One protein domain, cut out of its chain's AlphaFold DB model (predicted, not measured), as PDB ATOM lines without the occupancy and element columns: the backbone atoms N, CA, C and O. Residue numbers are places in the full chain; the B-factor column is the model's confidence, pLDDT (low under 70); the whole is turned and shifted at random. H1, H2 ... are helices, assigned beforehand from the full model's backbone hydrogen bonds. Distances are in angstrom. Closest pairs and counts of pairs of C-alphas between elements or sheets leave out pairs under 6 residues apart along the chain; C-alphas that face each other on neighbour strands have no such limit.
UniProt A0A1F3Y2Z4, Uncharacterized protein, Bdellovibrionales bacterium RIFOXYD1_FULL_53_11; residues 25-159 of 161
ATOM      1  N   ALA A  25      14.536  38.151  52.717       93.19
ATOM      2  CA  ALA A  25      15.933  37.742  52.844       93.19
ATOM      3  C   ALA A  25      16.645  37.752  51.486       93.19
ATOM      4  O   ALA A  25      17.756  38.273  51.385       93.19
ATOM      5  N   THR A  26      15.974  37.256  50.447       93.81
ATOM      6  CA  THR A  26      16.481  37.250  49.073       93.81
ATOM      7  C   THR A  26      16.622  38.667  48.527       93.81
ATOM      8  O   THR A  26      17.676  39.008  48.002       93.81
ATOM      9  N   LEU A  27      15.635  39.544  48.743       94.88
ATOM     10  CA  LEU A  27      15.744  40.959  48.361       94.88
ATOM     11  C   LEU A  27      16.914  41.660  49.059       94.88
ATOM     12  O   LEU A  27      17.664  42.397  48.419       94.88
ATOM     13  N   ARG A  28      17.101  41.410  50.361       96.12
ATOM     14  CA  ARG A  28      18.244  41.949  51.107       96.12
ATOM     15  C   ARG A  28      19.561  41.464  50.510       96.12
ATOM     16  O   ARG A  28      20.427  42.285  50.252       96.12
ATOM     17  N   TYR A  29      19.684  40.166  50.243       96.38
ATOM     18  CA  TYR A  29      20.867  39.586  49.610       96.38
ATOM     19  C   TYR A  29      21.160  40.218  48.239       96.38
ATOM     20  O   TYR A  29      22.276  40.684  48.016       96.38
ATOM     21  N   ILE A  30      20.158  40.315  47.357       96.50
ATOM     22  CA  ILE A  30      20.290  40.930  46.025       96.50
ATOM     23  C   ILE A  30      20.794  42.372  46.151       96.50
ATOM     24  O   ILE A  30      21.750  42.759  45.480       96.50
ATOM     25  N   ASN A  31      20.171  43.168  47.021       97.69
ATOM     26  CA  ASN A  31      20.536  44.573  47.196       97.69
ATOM     27  C   ASN A  31      21.942  44.731  47.783       97.69
ATOM     28  O   ASN A  31      22.703  45.572  47.310       97.69
ATOM     29  N   SER A  32      22.312  43.901  48.760       97.69
ATOM     30  CA  SER A  32      23.661  43.878  49.330       97.69
ATOM     31  C   SER A  32      24.716  43.526  48.281       97.69
ATOM     32  O   SER A  32      25.748  44.186  48.208       97.69
ATOM     33  N   MET A  33      24.454  42.527  47.437       98.00
ATOM     34  CA  MET A  33      25.380  42.136  46.375       98.00
ATOM     35  C   MET A  33      25.508  43.224  45.301       98.00
ATOM     36  O   MET A  33      26.621  43.568  44.912       98.00
ATOM     37  N   LYS A  34      24.409  43.874  44.895       98.25
ATOM     38  CA  LYS A  34      24.471  45.051  44.004       98.25
ATOM     39  C   LYS A  34      25.287  46.188  44.612       98.25
ATOM     40  O   LYS A  34      26.106  46.787  43.921       98.25
ATOM     41  N   PHE A  35      25.075  46.466  45.898       98.38
ATOM     42  CA  PHE A  35      25.831  47.479  46.623       98.38
ATOM     43  C   PHE A  35      27.334  47.179  46.590       98.38
ATOM     44  O   PHE A  35      28.110  48.042  46.185       98.38
ATOM     45  N   PHE A  36      27.749  45.951  46.918       97.94
ATOM     46  CA  PHE A  36      29.160  45.569  46.827       97.94
ATOM     47  C   PHE A  36      29.702  45.654  45.402       97.94
ATOM     48  O   PHE A  36      30.812  46.143  45.221       97.94
ATOM     49  N   GLY A  37      28.916  45.267  44.394       98.19
ATOM     50  CA  GLY A  37      29.298  45.415  42.989       98.19
ATOM     51  C   GLY A  37      29.657  46.859  42.627       98.19
ATOM     52  O   GLY A  37      30.720  47.114  42.062       98.19
ATOM     53  N   VAL A  38      28.815  47.816  43.026       98.38
ATOM     54  CA  VAL A  38      29.071  49.252  42.819       98.38
ATOM     55  C   VAL A  38      30.289  49.728  43.611       98.38
ATOM     56  O   VAL A  38      31.136  50.431  43.060       98.38
ATOM     57  N   VAL A  39      30.410  49.325  44.881       97.50
ATOM     58  CA  VAL A  39      31.559  49.685  45.725       97.50
ATOM     59  C   VAL A  39      32.867  49.179  45.114       97.50
ATOM     60  O   VAL A  39      33.828  49.937  45.045       97.50
ATOM     61  N   TYR A  40      32.913  47.944  44.613       97.62
ATOM     62  CA  TYR A  40      34.116  47.395  43.988       97.62
ATOM     63  C   TYR A  40      34.487  48.099  42.689       97.62
ATOM     64  O   TYR A  40      35.670  48.353  42.472       97.62
ATOM     65  N   ILE A  41      33.511  48.486  41.863       97.94
ATOM     66  CA  ILE A  41      33.784  49.336  40.696       97.94
ATOM     67  C   ILE A  41      34.396  50.663  41.148       97.94
ATOM     68  O   ILE A  41      35.456  51.042  40.657       97.94
ATOM     69  N   ALA A  42      33.768  51.351  42.105       96.69
ATOM     70  CA  ALA A  42      34.241  52.649  42.580       96.69
ATOM     71  C   ALA A  42      35.661  52.567  43.165       96.69
ATOM     72  O   ALA A  42      36.521  53.378  42.826       96.69
ATOM     73  N   VAL A  43      35.927  51.554  43.992       93.50
ATOM     74  CA  VAL A  43      37.247  51.307  44.586       93.50
ATOM     75  C   VAL A  43      38.271  50.937  43.513       93.50
ATOM     76  O   VAL A  43      39.372  51.485  43.516       93.50
ATOM     77  N   GLY A  44      37.924  50.065  42.562       94.44
ATOM     78  CA  GLY A  44      38.802  49.692  41.451       94.44
ATOM     79  C   GLY A  44      39.190  50.887  40.578       94.44
ATOM     80  O   GLY A  44      40.367  51.059  40.263       94.44
ATOM     81  N   LEU A  45      38.227  51.757  40.256       94.81
ATOM     82  CA  LEU A  45      38.477  53.005  39.530       94.81
ATOM     83  C   LEU A  45      39.353  53.962  40.345       94.81
ATOM     84  O   LEU A  45      40.282  54.550  39.795       94.81
ATOM     85  N   ALA A  46      39.105  54.091  41.650       92.31
ATOM     86  CA  ALA A  46      39.923  54.933  42.514       92.31
ATOM     87  C   ALA A  46      41.385  54.449  42.550       92.31
ATOM     88  O   ALA A  46      42.295  55.249  42.338       92.31
ATOM     89  N   PHE A  47      41.625  53.142  42.722       89.44
ATOM     90  CA  PHE A  47      42.978  52.570  42.684       89.44
ATOM     91  C   PHE A  47      43.672  52.773  41.334       89.44
ATOM     92  O   PHE A  47      44.886  52.954  41.297       89.44
ATOM     93  N   PHE A  48      42.919  52.759  40.234       90.00
ATOM     94  CA  PHE A  48      43.480  52.925  38.898       90.00
ATOM     95  C   PHE A  48      43.824  54.389  38.572       90.00
ATOM     96  O   PHE A  48      44.915  54.669  38.077       90.00
ATOM     97  N   PHE A  49      42.916  55.329  38.853       91.94
ATOM     98  CA  PHE A  49      43.056  56.728  38.429       91.94
ATOM     99  C   PHE A  49      43.724  57.639  39.463       91.94
ATOM    100  O   PHE A  49      44.380  58.607  39.078       91.94
ATOM    101  N   ILE A  50      43.565  57.359  40.759       91.44
ATOM    102  CA  ILE A  50      44.050  58.215  41.857       91.44
ATOM    103  C   ILE A  50      44.792  57.418  42.954       91.44
ATOM    104  O   ILE A  50      44.490  57.559  44.145       91.44
ATOM    105  N   PRO A  51      45.786  56.577  42.595       87.94
ATOM    106  CA  PRO A  51      46.475  55.712  43.555       87.94
ATOM    107  C   PRO A  51      47.212  56.493  44.649       87.94
ATOM    108  O   PRO A  51      47.163  56.110  45.814       87.94
ATOM    109  N   ASN A  52      47.849  57.614  44.303       86.19
ATOM    110  CA  ASN A  52      48.642  58.404  45.249       86.19
ATOM    111  C   ASN A  52      47.760  59.007  46.353       86.19
ATOM    112  O   ASN A  52      48.125  59.004  47.525       86.19
ATOM    113  N   GLN A  53      46.564  59.479  45.994       88.06
ATOM    114  CA  GLN A  53      45.591  60.009  46.947       88.06
ATOM    115  C   GLN A  53      45.073  58.906  47.876       88.06
ATOM    116  O   GLN A  53      44.920  59.138  49.075       88.06
ATOM    117  N   LEU A  54      44.855  57.696  47.352       83.12
ATOM    118  CA  LEU A  54      44.490  56.534  48.164       83.12
ATOM    119  C   LEU A  54      45.594  56.164  49.157       83.12
ATOM    120  O   LEU A  54      45.305  56.008  50.342       83.12
ATOM    121  N   PHE A  55      46.851  56.073  48.711       81.38
ATOM    122  CA  PHE A  55      47.983  55.809  49.605       81.38
ATOM    123  C   PHE A  55      48.128  56.889  50.675       81.38
ATOM    124  O   PHE A  55      48.324  56.563  51.845       81.38
ATOM    125  N   TYR A  56      47.941  58.159  50.313       83.19
ATOM    126  CA  TYR A  56      47.942  59.261  51.271       83.19
ATOM    127  C   TYR A  56      46.867  59.093  52.357       83.19
ATOM    128  O   TYR A  56      47.162  59.250  53.542       83.19
ATOM    129  N   VAL A  57      45.634  58.742  51.976       82.62
ATOM    130  CA  VAL A  57      44.532  58.523  52.929       82.62
ATOM    131  C   VAL A  57      44.786  57.290  53.801       82.62
ATOM    132  O   VAL A  57      44.586  57.357  55.013       82.62
ATOM    133  N   MET A  58      45.277  56.190  53.225       77.81
ATOM    134  CA  MET A  58      45.619  54.976  53.979       77.81
ATOM    135  C   MET A  58      46.768  55.200  54.969       77.81
ATOM    136  O   MET A  58      46.794  54.568  56.022       77.81
ATOM    137  N   ASN A  59      47.681  56.125  54.664       80.12
ATOM    138  CA  ASN A  59      48.765  56.542  55.550       80.12
ATOM    139  C   ASN A  59      48.360  57.654  56.534       80.12
ATOM    140  O   ASN A  59      49.147  58.025  57.397       80.12
ATOM    141  N   LEU A  60      47.143  58.201  56.476       80.25
ATOM    142  CA  LEU A  60      46.725  59.241  57.422       80.25
ATOM    143  C   LEU A  60      46.810  58.793  58.899       80.25
ATOM    144  O   LEU A  60      47.286  59.583  59.717       80.25
ATOM    145  N   PRO A  61      46.442  57.545  59.263       74.94
ATOM    146  CA  PRO A  61      46.579  57.048  60.632       74.94
ATOM    147  C   PRO A  61      48.030  56.946  61.124       74.94
ATOM    148  O   PRO A  61      48.258  57.017  62.330       74.94
ATOM    149  N   THR A  62      49.026  56.822  60.237       73.88
ATOM    150  CA  THR A  62      50.441  56.736  60.652       73.88
ATOM    151  C   THR A  62      50.992  58.088  61.108       73.88
ATOM    152  O   THR A  62      51.931  58.134  61.902       73.88
ATOM    153  N   LYS A  63      50.327  59.200  60.754       72.56
ATOM    154  CA  LYS A  63      50.626  60.538  61.301       72.56
ATOM    155  C   LYS A  63      50.372  60.659  62.807       72.56
ATOM    156  O   LYS A  63      50.832  61.619  63.415       72.56
ATOM    157  N   LEU A  64      49.675  59.695  63.415       71.38
ATOM    158  CA  LEU A  64      49.489  59.611  64.867       71.38
ATOM    159  C   LEU A  64      50.717  59.025  65.594       71.38
ATOM    160  O   LEU A  64      50.673  58.851  66.807       71.38
ATOM    161  N   GLY A  65      51.806  58.718  64.875       62.34
ATOM    162  CA  GLY A  65      53.097  58.323  65.454       62.34
ATOM    163  C   GLY A  65      53.145  56.899  66.007       62.34
ATOM    164  O   GLY A  65      54.133  56.520  66.627       62.34
ATOM    165  N   LEU A  66      52.093  56.107  65.795       61.09
ATOM    166  CA  LEU A  66      52.011  54.757  66.343       61.09
ATOM    167  C   LEU A  66      52.785  53.726  65.503       61.09
ATOM    168  O   LEU A  66      53.234  52.745  66.084       61.09
ATOM    169  N   LEU A  67      52.929  53.898  64.173       66.06
ATOM    170  CA  LEU A  67      53.407  52.842  63.251       66.06
ATOM    171  C   LEU A  67      54.034  53.380  61.942       66.06
ATOM    172  O   LEU A  67      53.819  54.535  61.572       66.06
ATOM    173  N   GLU A  68      54.775  52.520  61.225       68.88
ATOM    174  CA  GLU A  68      55.460  52.847  59.962       68.88
ATOM    175  C   GLU A  68      54.491  53.073  58.780       68.88
ATOM    176  O   GLU A  68      53.515  52.326  58.622       68.88
ATOM    177  N   PRO A  69      54.746  54.084  57.925       69.75
ATOM    178  CA  PRO A  69      53.961  54.341  56.722       69.75
ATOM    179  C   PRO A  69      54.176  53.266  55.652       69.75
ATOM    180  O   PRO A  69      55.261  52.707  55.510       69.75
ATOM    181  N   ILE A  70      53.149  53.037  54.836       69.75
ATOM    182  CA  ILE A  70      53.282  52.287  53.586       69.75
ATOM    183  C   ILE A  70      54.224  53.082  52.688       69.75
ATOM    184  O   ILE A  70      53.908  54.223  52.336       69.75
ATOM    185  N   ALA A  71      55.350  52.481  52.306       67.88
ATOM    186  CA  ALA A  71      56.202  53.047  51.275       67.88
ATOM    187  C   ALA A  71      55.380  53.200  49.989       67.88
ATOM    188  O   ALA A  71      54.734  52.247  49.547       67.88
ATOM    189  N   GLU A  72      55.398  54.393  49.390       65.94
ATOM    190  CA  GLU A  72      54.900  54.554  48.028       65.94
ATOM    191  C   GLU A  72      55.697  53.603  47.154       65.94
ATOM    192  O   GLU A  72      56.908  53.751  46.977       65.94
ATOM    193  N   SER A  73      55.036  52.552  46.694       66.31
ATOM    194  CA  SER A  73      55.761  51.539  45.973       66.31
ATOM    195  C   SER A  73      56.063  52.084  44.575       66.31
ATOM    196  O   SER A  73      55.212  52.695  43.926       66.31
ATOM    197  N   ALA A  74      57.319  51.937  44.153       62.34
ATOM    198  CA  ALA A  74      57.865  52.637  42.989       62.34
ATOM    199  C   ALA A  74      57.270  52.151  41.657       62.34
ATOM    200  O   ALA A  74      57.244  52.879  40.666       62.34
ATOM    201  N   GLU A  75      56.790  50.910  41.628       68.56
ATOM    202  CA  GLU A  75      56.167  50.317  40.450       68.56
ATOM    203  C   GLU A  75      54.655  50.631  40.391       68.56
ATOM    204  O   GLU A  75      54.083  51.266  41.263       68.56
ATOM    205  N   ARG A  76      53.949  50.267  39.323       80.69
ATOM    206  CA  ARG A  76      52.468  50.385  39.275       80.69
ATOM    207  C   ARG A  76      51.799  49.033  39.071       80.69
ATOM    208  O   ARG A  76      50.599  48.946  38.830       80.69
ATOM    209  N   PHE A  77      52.595  47.974  39.171       84.12
ATOM    210  CA  PHE A  77      52.220  46.619  38.804       84.12
ATOM    211  C   PHE A  77      51.044  46.093  39.640       84.12
ATOM    212  O   PHE A  77      50.049  45.629  39.082       84.12
ATOM    213  N   TRP A  78      51.088  46.247  40.969       82.62
ATOM    214  CA  TRP A  78      49.987  45.797  41.834       82.62
ATOM    215  C   TRP A  78      48.693  46.574  41.592       82.62
ATOM    216  O   TRP A  78      47.632  45.999  41.785       82.62
ATOM    217  N   LEU A  79      48.736  47.833  41.136       86.44
ATOM    218  CA  LEU A  79      47.513  48.604  40.871       86.44
ATOM    219  C   LEU A  79      46.686  47.951  39.762       86.44
ATOM    220  O   LEU A  79      45.463  47.856  39.872       86.44
ATOM    221  N   VAL A  80      47.356  47.434  38.727       89.50
ATOM    222  CA  VAL A  80      46.701  46.685  37.649       89.50
ATOM    223  C   VAL A  80      46.062  45.414  38.210       89.50
ATOM    224  O   VAL A  80      44.879  45.177  37.973       89.50
ATOM    225  N   MET A  81      46.788  44.651  39.035       90.06
ATOM    226  CA  MET A  81      46.241  43.453  39.685       90.06
ATOM    227  C   MET A  81      45.049  43.770  40.596       90.06
ATOM    228  O   MET A  81      44.013  43.114  40.502       90.06
ATOM    229  N   THR A  82      45.154  44.797  41.441       90.94
ATOM    230  CA  THR A  82      44.074  45.235  42.331       90.94
ATOM    231  C   THR A  82      42.851  45.656  41.526       90.94
ATOM    232  O   THR A  82      41.746  45.215  41.836       90.94
ATOM    233  N   SER A  83      43.022  46.445  40.461       92.06
ATOM    234  CA  SER A  83      41.903  46.869  39.609       92.06
ATOM    235  C   SER A  83      41.211  45.683  38.925       92.06
ATOM    236  O   SER A  83      39.983  45.594  38.957       92.06
ATOM    237  N   ALA A  84      41.977  44.716  38.407       95.12
ATOM    238  CA  ALA A  84      41.439  43.499  37.808       95.12
ATOM    239  C   ALA A  84      40.671  42.642  38.831       95.12
ATOM    240  O   ALA A  84      39.565  42.178  38.548       95.12
ATOM    241  N   MET A  85      41.209  42.479  40.044       95.06
ATOM    242  CA  MET A  85      40.525  41.761  41.125       95.06
ATOM    243  C   MET A  85      39.230  42.459  41.555       95.06
ATOM    244  O   MET A  85      38.218  41.789  41.764       95.06
ATOM    245  N   MET A  86      39.225  43.791  41.648       96.62
ATOM    246  CA  MET A  86      38.019  44.559  41.973       96.62
ATOM    247  C   MET A  86      36.955  44.431  40.876       96.62
ATOM    248  O   MET A  86      35.782  44.231  41.190       96.62
ATOM    249  N   ALA A  87      37.347  44.454  39.599       97.12
ATOM    250  CA  ALA A  87      36.432  44.220  38.483       97.12
ATOM    251  C   ALA A  87      35.821  42.806  38.522       97.12
ATOM    252  O   ALA A  87      34.610  42.648  38.369       97.12
ATOM    253  N   MET A  88      36.635  41.783  38.807       97.81
ATOM    254  CA  MET A  88      36.164  40.404  38.978       97.81
ATOM    255  C   MET A  88      35.182  40.264  40.147       97.81
ATOM    256  O   MET A  88      34.127  39.645  39.999       97.81
ATOM    257  N   LEU A  89      35.484  40.865  41.302       97.69
ATOM    258  CA  LEU A  89      34.583  40.864  42.457       97.69
ATOM    259  C   LEU A  89      33.278  41.612  42.171       97.69
ATOM    260  O   LEU A  89      32.216  41.171  42.614       97.69
ATOM    261  N   ALA A  90      33.333  42.707  41.411       98.19
ATOM    262  CA  ALA A  90      32.141  43.418  40.973       98.19
ATOM    263  C   ALA A  90      31.257  42.534  40.086       98.19
ATOM    264  O   ALA A  90      30.061  42.403  40.351       98.19
ATOM    265  N   ALA A  91      31.851  41.873  39.089       98.19
ATOM    266  CA  ALA A  91      31.143  40.948  38.209       98.19
ATOM    267  C   ALA A  91      30.498  39.799  38.997       98.19
ATOM    268  O   ALA A  91      29.305  39.543  38.842       98.19
ATOM    269  N   LEU A  92      31.242  39.162  39.907       97.62
ATOM    270  CA  LEU A  92      30.707  38.114  40.783       97.62
ATOM    271  C   LEU A  92      29.562  38.618  41.662       97.62
ATOM    272  O   LEU A  92      28.582  37.902  41.846       97.62
ATOM    273  N   SER A  93      29.656  39.846  42.173       97.75
ATOM    274  CA  SER A  93      28.602  40.443  42.995       97.75
ATOM    275  C   SER A  93      27.328  40.691  42.179       97.75
ATOM    276  O   SER A  93      26.229  40.389  42.642       97.75
ATOM    277  N   PHE A  94      27.439  41.173  40.938       98.44
ATOM    278  CA  PHE A  94      26.269  41.339  40.070       98.44
ATOM    279  C   PHE A  94      25.670  40.003  39.624       98.44
ATOM    280  O   PHE A  94      24.452  39.848  39.706       98.44
ATOM    281  N   LEU A  95      26.495  39.016  39.265       97.81
ATOM    282  CA  LEU A  95      26.030  37.662  38.942       97.81
ATOM    283  C   LEU A  95      25.338  37.000  40.142       97.81
ATOM    284  O   LEU A  95      24.278  36.391  39.998       97.81
ATOM    285  N   ALA A  96      25.885  37.177  41.347       96.56
ATOM    286  CA  ALA A  96      25.258  36.730  42.585       96.56
ATOM    287  C   ALA A  96      23.892  37.399  42.807       96.56
ATOM    288  O   ALA A  96      22.960  36.738  43.262       96.56
ATOM    289  N   ALA A  97      23.757  38.688  42.486       96.31
ATOM    290  CA  ALA A  97      22.503  39.423  42.613       96.31
ATOM    291  C   ALA A  97      21.455  39.032  41.556       96.31
ATOM    292  O   ALA A  97      20.263  39.043  41.853       96.31
ATOM    293  N   GLU A  98      21.882  38.718  40.335       95.44
ATOM    294  CA  GLU A  98      21.006  38.276  39.245       95.44
ATOM    295  C   GLU A  98      20.517  36.841  39.464       95.44
ATOM    296  O   GLU A  98      19.353  36.529  39.216       95.44
ATOM    297  N   SER A  99      21.385  35.984  40.004       94.31
ATOM    298  CA  SER A  99      21.112  34.567  40.243       94.31
ATOM    299  C   SER A  99      21.278  34.196  41.724       94.31
ATOM    300  O   SER A  99      22.186  33.435  42.073       94.31
ATOM    301  N   PRO A 100      20.390  34.663  42.628       92.12
ATOM    302  CA  PRO A 100      20.523  34.449  44.074       92.12
ATOM    303  C   PRO A 100      20.416  32.977  44.508       92.12
ATOM    304  O   PRO A 100      20.781  32.648  45.636       92.12
ATOM    305  N   GLY A 101      19.936  32.086  43.635       90.69
ATOM    306  CA  GLY A 101      19.934  30.638  43.873       90.69
ATOM    307  C   GLY A 101      21.312  29.980  43.704       90.69
ATOM    308  O   GLY A 101      21.569  28.931  44.296       90.69
ATOM    309  N   ILE A 102      22.230  30.596  42.949       93.50
ATOM    310  CA  ILE A 102      23.551  30.032  42.649       93.50
ATOM    311  C   ILE A 102      24.556  30.492  43.707       93.50
ATOM    312  O   ILE A 102      25.164  31.559  43.625       93.50
ATOM    313  N   ARG A 103      24.778  29.640  44.711       91.38
ATOM    314  CA  ARG A 103      25.677  29.941  45.842       91.38
ATOM    315  C   ARG A 103      27.151  30.057  45.445       91.38
ATOM    316  O   ARG A 103      27.921  30.676  46.171       91.38
ATOM    317  N   GLY A 104      27.537  29.485  44.301       94.50
ATOM    318  CA  GLY A 104      28.917  29.497  43.808       94.50
ATOM    319  C   GLY A 104      29.503  30.907  43.703       94.50
ATOM    320  O   GLY A 104      30.627  31.127  44.143       94.50
ATOM    321  N   TYR A 105      28.725  31.885  43.226       96.12
ATOM    322  CA  TYR A 105      29.197  33.267  43.096       96.12
ATOM    323  C   TYR A 105      29.540  33.900  44.451       96.12
ATOM    324  O   TYR A 105      30.617  34.474  44.615       96.12
ATOM    325  N   ALA A 106      28.670  33.723  45.451       94.12
ATOM    326  CA  ALA A 106      28.918  34.207  46.807       94.12
ATOM    327  C   ALA A 106      30.099  33.487  47.473       94.12
ATOM    328  O   ALA A 106      30.885  34.121  48.172       94.12
ATOM    329  N   LEU A 107      30.260  32.181  47.239       95.94
ATOM    330  CA  LEU A 107      31.382  31.412  47.782       95.94
ATOM    331  C   LEU A 107      32.728  31.897  47.238       95.94
ATOM    332  O   LEU A 107      33.662  32.047  48.018       95.94
ATOM    333  N   VAL A 108      32.826  32.196  45.939       97.25
ATOM    334  CA  VAL A 108      34.061  32.745  45.350       97.25
ATOM    335  C   VAL A 108      34.374  34.130  45.925       97.25
ATOM    336  O   VAL A 108      35.525  34.412  46.253       97.25
ATOM    337  N   HIS A 109      33.358  34.976  46.116       95.88
ATOM    338  CA  HIS A 109      33.515  36.278  46.776       95.88
ATOM    339  C   HIS A 109      34.043  36.111  48.209       95.88
ATOM    340  O   HIS A 109      35.051  36.727  48.566       95.88
ATOM    341  N   ILE A 110      33.418  35.250  49.019       97.25
ATOM    342  CA  ILE A 110      33.852  34.972  50.398       97.25
ATOM    343  C   ILE A 110      35.282  34.426  50.410       97.25
ATOM    344  O   ILE A 110      36.112  34.923  51.166       97.25
ATOM    345  N   LEU A 111      35.592  33.453  49.548       97.44
ATOM    346  CA  LEU A 111      36.923  32.861  49.442       97.44
ATOM    347  C   LEU A 111      37.981  33.920  49.125       97.44
ATOM    348  O   LEU A 111      39.007  33.973  49.799       97.44
ATOM    349  N   SER A 112      37.714  34.797  48.153       96.25
ATOM    350  CA  SER A 112      38.617  35.896  47.803       96.25
ATOM    351  C   SER A 112      38.918  36.792  49.008       96.25
ATOM    352  O   SER A 112      40.081  37.122  49.247       96.25
ATOM    353  N   LYS A 113      37.902  37.134  49.810       95.50
ATOM    354  CA  LYS A 113      38.090  37.956  51.013       95.50
ATOM    355  C   LYS A 113      38.831  37.217  52.120       95.50
ATOM    356  O   LYS A 113      39.738  37.789  52.711       95.50
ATOM    357  N   THR A 114      38.535  35.943  52.352       96.88
ATOM    358  CA  THR A 114      39.259  35.124  53.338       96.88
ATOM    359  C   THR A 114      40.738  34.979  52.982       96.88
ATOM    360  O   THR A 114      41.593  35.135  53.853       96.88
ATOM    361  N   VAL A 115      41.057  34.743  51.704       97.12
ATOM    362  CA  VAL A 115      42.446  34.681  51.221       97.12
ATOM    363  C   VAL A 115      43.150  36.029  51.394       97.12
ATOM    364  O   VAL A 115      44.292  36.058  51.840       97.12
ATOM    365  N   SER A 116      42.468  37.139  51.110       95.50
ATOM    366  CA  SER A 116      43.000  38.491  51.322       95.50
ATOM    367  C   SER A 116      43.300  38.768  52.802       95.50
ATOM    368  O   SER A 116      44.398  39.203  53.136       95.50
ATOM    369  N   ILE A 117      42.384  38.416  53.715       97.06
ATOM    370  CA  ILE A 117      42.593  38.531  55.170       97.06
ATOM    371  C   ILE A 117      43.812  37.712  55.608       97.06
ATOM    372  O   ILE A 117      44.675  38.230  56.313       97.06
ATOM    373  N   ALA A 118      43.909  36.452  55.173       96.88
ATOM    374  CA  ALA A 118      45.051  35.597  55.489       96.88
ATOM    375  C   ALA A 118      46.363  36.176  54.936       96.88
ATOM    376  O   ALA A 118      47.363  36.201  55.650       96.88
ATOM    377  N   GLY A 119      46.349  36.695  53.704       95.00
ATOM    378  CA  GLY A 119      47.498  37.347  53.075       95.00
ATOM    379  C   GLY A 119      47.949  38.600  53.824       95.00
ATOM    380  O   GLY A 119      49.140  38.761  54.084       95.00
ATOM    381  N   PHE A 120      47.011  39.448  54.247       93.31
ATOM    382  CA  PHE A 120      47.306  40.626  55.058       93.31
ATOM    383  C   PHE A 120      47.880  40.259  56.429       93.31
ATOM    384  O   PHE A 120      48.893  40.822  56.835       93.31
ATOM    385  N   LEU A 121      47.289  39.294  57.135       94.69
ATOM    386  CA  LEU A 121      47.819  38.839  58.426       94.69
ATOM    387  C   LEU A 121      49.207  38.203  58.276       94.69
ATOM    388  O   LEU A 121      50.098  38.477  59.078       94.69
ATOM    389  N   TYR A 122      49.417  37.410  57.224       94.88
ATOM    390  CA  TYR A 122      50.724  36.846  56.901       94.88
ATOM    391  C   TYR A 122      51.764  37.946  56.651       94.88
ATOM    392  O   TYR A 122      52.849  37.903  57.235       94.88
ATOM    393  N   ALA A 123      51.427  38.952  55.838       90.38
ATOM    394  CA  ALA A 123      52.312  40.076  55.546       90.38
ATOM    395  C   ALA A 123      52.614  40.914  56.797       90.38
ATOM    396  O   ALA A 123      53.758  41.314  57.005       90.38
ATOM    397  N   PHE A 124      51.626  41.114  57.672       89.69
ATOM    398  CA  PHE A 124      51.819  41.794  58.950       89.69
ATOM    399  C   PHE A 124      52.861  41.089  59.824       89.69
ATOM    400  O   PHE A 124      53.778  41.744  60.312       89.69
ATOM    401  N   ILE A 125      52.747  39.766  59.976       90.38
ATOM    402  CA  ILE A 125      53.631  38.966  60.836       90.38
ATOM    403  C   ILE A 125      55.055  38.871  60.264       90.38
ATOM    404  O   ILE A 125      56.019  38.888  61.024       90.38
ATOM    405  N   ASN A 126      55.205  38.768  58.938       90.25
ATOM    406  CA  ASN A 126      56.494  38.439  58.311       90.25
ATOM    407  C   ASN A 126      57.236  39.642  57.701       90.25
ATOM    408  O   ASN A 126      58.442  39.557  57.482       90.25
ATOM    409  N   HIS A 127      56.552  40.756  57.421       79.50
ATOM    410  CA  HIS A 127      57.108  41.887  56.666       79.50
ATOM    411  C   HIS A 127      56.883  43.243  57.357       79.50
ATOM    412  O   HIS A 127      56.513  44.225  56.713       79.50
ATOM    413  N   GLY A 128      57.132  43.305  58.671       68.31
ATOM    414  CA  GLY A 128      57.388  44.577  59.368       68.31
ATOM    415  C   GLY A 128      56.212  45.220  60.107       68.31
ATOM    416  O   GLY A 128      56.231  46.428  60.302       68.31
ATOM    417  N   HIS A 129      55.192  44.462  60.532       74.38
ATOM    418  CA  HIS A 129      54.078  44.967  61.359       74.38
ATOM    419  C   HIS A 129      53.442  46.288  60.861       74.38
ATOM    420  O   HIS A 129      53.008  47.131  61.649       74.38
ATOM    421  N   CYS A 130      53.364  46.479  59.541       76.81
ATOM    422  CA  CYS A 130      52.781  47.684  58.957       76.81
ATOM    423  C   CYS A 130      51.264  47.738  59.223       76.81
ATOM    424  O   CYS A 130      50.534  46.798  58.887       76.81
ATOM    425  N   LEU A 131      50.765  48.854  59.776       77.94
ATOM    426  CA  LEU A 131      49.341  49.042  60.111       77.94
ATOM    427  C   LEU A 131      48.420  48.810  58.913       77.94
ATOM    428  O   LEU A 131      47.293  48.349  59.064       77.94
ATOM    429  N   ALA A 132      48.904  49.125  57.718       79.12
ATOM    430  CA  ALA A 132      48.158  48.970  56.482       79.12
ATOM    431  C   ALA A 132      47.664  47.546  56.252       79.12
ATOM    432  O   ALA A 132      46.546  47.354  55.779       79.12
ATOM    433  N   TYR A 133      48.461  46.550  56.637       86.56
ATOM    434  CA  TYR A 133      48.051  45.157  56.551       86.56
ATOM    435  C   TYR A 133      46.894  44.864  57.515       86.56
ATOM    436  O   TYR A 133      45.916  44.230  57.126       86.56
ATOM    437  N   LEU A 134      46.922  45.410  58.736       87.88
ATOM    438  CA  LEU A 134      45.790  45.297  59.661       87.88
ATOM    439  C   LEU A 134      44.555  46.047  59.160       87.88
ATOM    440  O   LEU A 134      43.454  45.526  59.295       87.88
ATOM    441  N   ILE A 135      44.714  47.226  58.551       86.19
ATOM    442  CA  ILE A 135      43.604  47.970  57.937       86.19
ATOM    443  C   ILE A 135      42.987  47.154  56.795       86.19
ATOM    444  O   ILE A 135      41.763  47.049  56.712       86.19
ATOM    445  N   GLY A 136      43.815  46.536  55.949       89.31
ATOM    446  CA  GLY A 136      43.366  45.642  54.884       89.31
ATOM    447  C   GLY A 136      42.556  44.466  55.430       89.31
ATOM    448  O   GLY A 136      41.410  44.257  55.026       89.31
ATOM    449  N   ALA A 137      43.095  43.759  56.428       93.44
ATOM    450  CA  ALA A 137      42.399  42.659  57.097       93.44
ATOM    451  C   ALA A 137      41.095  43.120  57.777       93.44
ATOM    452  O   ALA A 137      40.059  42.469  57.637       93.44
ATOM    453  N   ALA A 138      41.121  44.259  58.471       91.94
ATOM    454  CA  ALA A 138      39.969  44.839  59.159       91.94
ATOM    455  C   ALA A 138      38.895  45.366  58.200       91.94
ATOM    456  O   ALA A 138      37.736  45.457  58.589       91.94
ATOM    457  N   THR A 139      39.252  45.692  56.957       91.81
ATOM    458  CA  THR A 139      38.294  46.077  55.912       91.81
ATOM    459  C   THR A 139      37.642  44.844  55.290       91.81
ATOM    460  O   THR A 139      36.424  44.805  55.111       91.81
ATOM    461  N   ASP A 140      38.429  43.807  54.998       95.00
ATOM    462  CA  ASP A 140      37.928  42.605  54.326       95.00
ATOM    463  C   ASP A 140      37.148  41.670  55.261       95.00
ATOM    464  O   ASP A 140      36.198  41.020  54.816       95.00
ATOM    465  N   LEU A 141      37.483  41.630  56.555       96.44
ATOM    466  CA  LEU A 141      36.826  40.764  57.539       96.44
ATOM    467  C   LEU A 141      35.323  41.065  57.713       96.44
ATOM    468  O   LEU A 141      34.524  40.135  57.563       96.44
ATOM    469  N   PRO A 142      34.879  42.315  57.957       97.31
ATOM    470  CA  PRO A 142      33.458  42.643  58.030       97.31
ATOM    471  C   PRO A 142      32.706  42.296  56.745       97.31
ATOM    472  O   PRO A 142      31.581  41.805  56.813       97.31
ATOM    473  N   ILE A 143      33.328  42.502  55.577       96.56
ATOM    474  CA  ILE A 143      32.727  42.166  54.282       96.56
ATOM    475  C   ILE A 143      32.530  40.652  54.177       96.56
ATOM    476  O   ILE A 143      31.426  40.205  53.869       96.56
ATOM    477  N   ALA A 144      33.561  39.856  54.473       97.25
ATOM    478  CA  ALA A 144      33.485  38.398  54.427       97.25
ATOM    479  C   ALA A 144      32.400  37.853  55.370       97.25
ATOM    480  O   ALA A 144      31.573  37.030  54.962       97.25
ATOM    481  N   LEU A 145      32.356  38.351  56.611       97.88
ATOM    482  CA  LEU A 145      31.358  37.952  57.608       97.88
ATOM    483  C   LEU A 145      29.941  38.340  57.180       97.88
ATOM    484  O   LEU A 145      29.027  37.515  57.238       97.88
ATOM    485  N   TYR A 146      29.756  39.573  56.710       97.94
ATOM    486  CA  TYR A 146      28.454  40.059  56.273       97.94
ATOM    487  C   TYR A 146      27.941  39.288  55.055       97.94
ATOM    488  O   TYR A 146      26.797  38.829  55.068       97.94
ATOM    489  N   VAL A 147      28.785  39.078  54.038       96.81
ATOM    490  CA  VAL A 147      28.436  38.304  52.837       96.81
ATOM    491  C   VAL A 147      28.100  36.855  53.197       96.81
ATOM    492  O   VAL A 147      27.098  36.316  52.718       96.81
ATOM    493  N   THR A 148      28.864  36.239  54.099       97.56
ATOM    494  CA  THR A 148      28.565  34.895  54.622       97.56
ATOM    495  C   THR A 148      27.191  34.860  55.291       97.56
ATOM    496  O   THR A 148      26.365  34.000  54.977       97.56
ATOM    497  N   TRP A 149      26.902  35.830  56.160       97.44
ATOM    498  CA  TRP A 149      25.631  35.905  56.873       97.44
ATOM    499  C   TRP A 149      24.429  36.053  55.932       97.44
ATOM    500  O   TRP A 149      23.472  35.279  56.038       97.44
ATOM    501  N   ILE A 150      24.469  36.998  54.985       96.19
ATOM    502  CA  ILE A 150      23.362  37.193  54.033       96.19
ATOM    503  C   ILE A 150      23.188  35.985  53.103       96.19
ATOM    504  O   ILE A 150      22.056  35.666  52.741       96.19
ATOM    505  N   THR A 151      24.274  35.282  52.768       95.50
ATOM    506  CA  THR A 151      24.233  34.067  51.940       95.50
ATOM    507  C   THR A 151      23.542  32.925  52.682       95.50
ATOM    508  O   THR A 151      22.652  32.282  52.128       95.50
ATOM    509  N   ILE A 152      23.880  32.707  53.958       95.50
ATOM    510  CA  ILE A 152      23.217  31.703  54.805       95.50
ATOM    511  C   ILE A 152      21.741  32.066  55.020       95.50
ATOM    512  O   ILE A 152      20.876  31.192  54.959       95.50
ATOM    513  N   ALA A 153      21.432  33.346  55.243       92.94
ATOM    514  CA  ALA A 153      20.055  33.801  55.419       92.94
ATOM    515  C   ALA A 153      19.198  33.557  54.164       92.94
ATOM    516  O   ALA A 153      18.080  33.066  54.287       92.94
ATOM    517  N   ASN A 154      19.732  33.844  52.973       93.25
ATOM    518  CA  ASN A 154      19.067  33.570  51.696       93.25
ATOM    519  C   ASN A 154      18.928  32.059  51.422       93.25
ATOM    520  O   ASN A 154      17.905  31.599  50.919       93.25
ATOM    521  N   ALA A 155      19.928  31.259  51.801       89.88
ATOM    522  CA  ALA A 155      19.895  29.807  51.645       89.88
ATOM    523  C   ALA A 155      18.759  29.140  52.438       89.88
ATOM    524  O   ALA A 155      18.157  28.194  51.941       89.88
ATOM    525  N   ARG A 156      18.459  29.638  53.645       88.88
ATOM    526  CA  ARG A 156      17.380  29.116  54.505       88.88
ATOM    527  C   ARG A 156      15.981  29.395  53.957       88.88
ATOM    528  O   ARG A 156      15.054  28.672  54.289       88.88
ATOM    529  N   THR A 157      15.817  30.435  53.141       83.50
ATOM    530  CA  THR A 157      14.521  30.759  52.529       83.50
ATOM    531  C   THR A 157      14.246  29.973  51.251       83.50
ATOM    532  O   THR A 157      13.089  29.844  50.884       83.50
ATOM    533  N   GLY A 158      15.277  29.428  50.596       66.38
ATOM    534  CA  GLY A 158      15.140  28.663  49.350       66.38
ATOM    535  C   GLY A 158      14.938  27.151  49.518       66.38
ATOM    536  O   GLY A 158      14.903  26.450  48.521       66.38
ATOM    537  N   THR A 159      14.860  26.623  50.745       56.31
ATOM    538  CA  THR A 159      14.617  25.185  51.012       56.31
ATOM    539  C   THR A 159      13.144  24.852  51.274       56.31
ATOM    540  O   THR A 159      12.845  23.750  51.721       56.31
TER     541      THR A 159
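AT A GLANCE: This is residues 25 to 159 of the 161 residues of an uncharacterized protein of Bdellovibrionales bacterium RIFOXYD1_FULL_53_11 (UniProt A0A1F3Y2Z4). Four long helices form an up-and-down bundle, each running against the one before; the pairs H1 with H4 and H5 with H6 open like a V, with short H2 and H3 at its wide end. The printed part has 135 residues, with six named helices, H1 to H6, and no named strand: all helix. It is compact, with a radius of gyration of the C-alphas of 16.4 A, and spans 52 by 29 by 22 A.

IN THESE COORDINATES: H1, residues 25 to 49, runs 36.1 A from C-alpha 25 at (15.933, 37.742, 52.844). H2 is residues 51 to 58, H3 60 to 64. H4, 77 to 98, is 32.3 A long; H5, 103 to 126, 34.3 A; H6, 131 to 157, 40.1 A, ending at C-alpha 157 (14.521, 30.759, 52.529).

HOW THE PARTS SIT: H1 and H4 touch, closest at the C-alphas of Gly 37 and Ala 90, 4.0 A, at a shallow tilt of 20 degrees. H1 touches H6 with residues 25 to 29 alone, closest at the C-alphas of Thr 26 and Asn 154, 5.2 A. H4 and H5 form a hairpin, touching with residues 89 to 96 and 103 to 109 alone; so do H5 and H6, closest at the C-alphas of Ile 117 and Ala 137, 4.6 A. H3 is close to but not clearly touching H6. Each O i to N i+4 pair is within hydrogen-bond range in H1, H2, H4 and H5, 20 of 23 in H6, and 0 of 1 in H3, where 2 of 2 O i to N i+3 pairs are.

THE WHOLE: The printed part has no cut. The H3 to H4 link is long. pLDDT is under 70 at residues 65 to 75, 128 and 158 to 159.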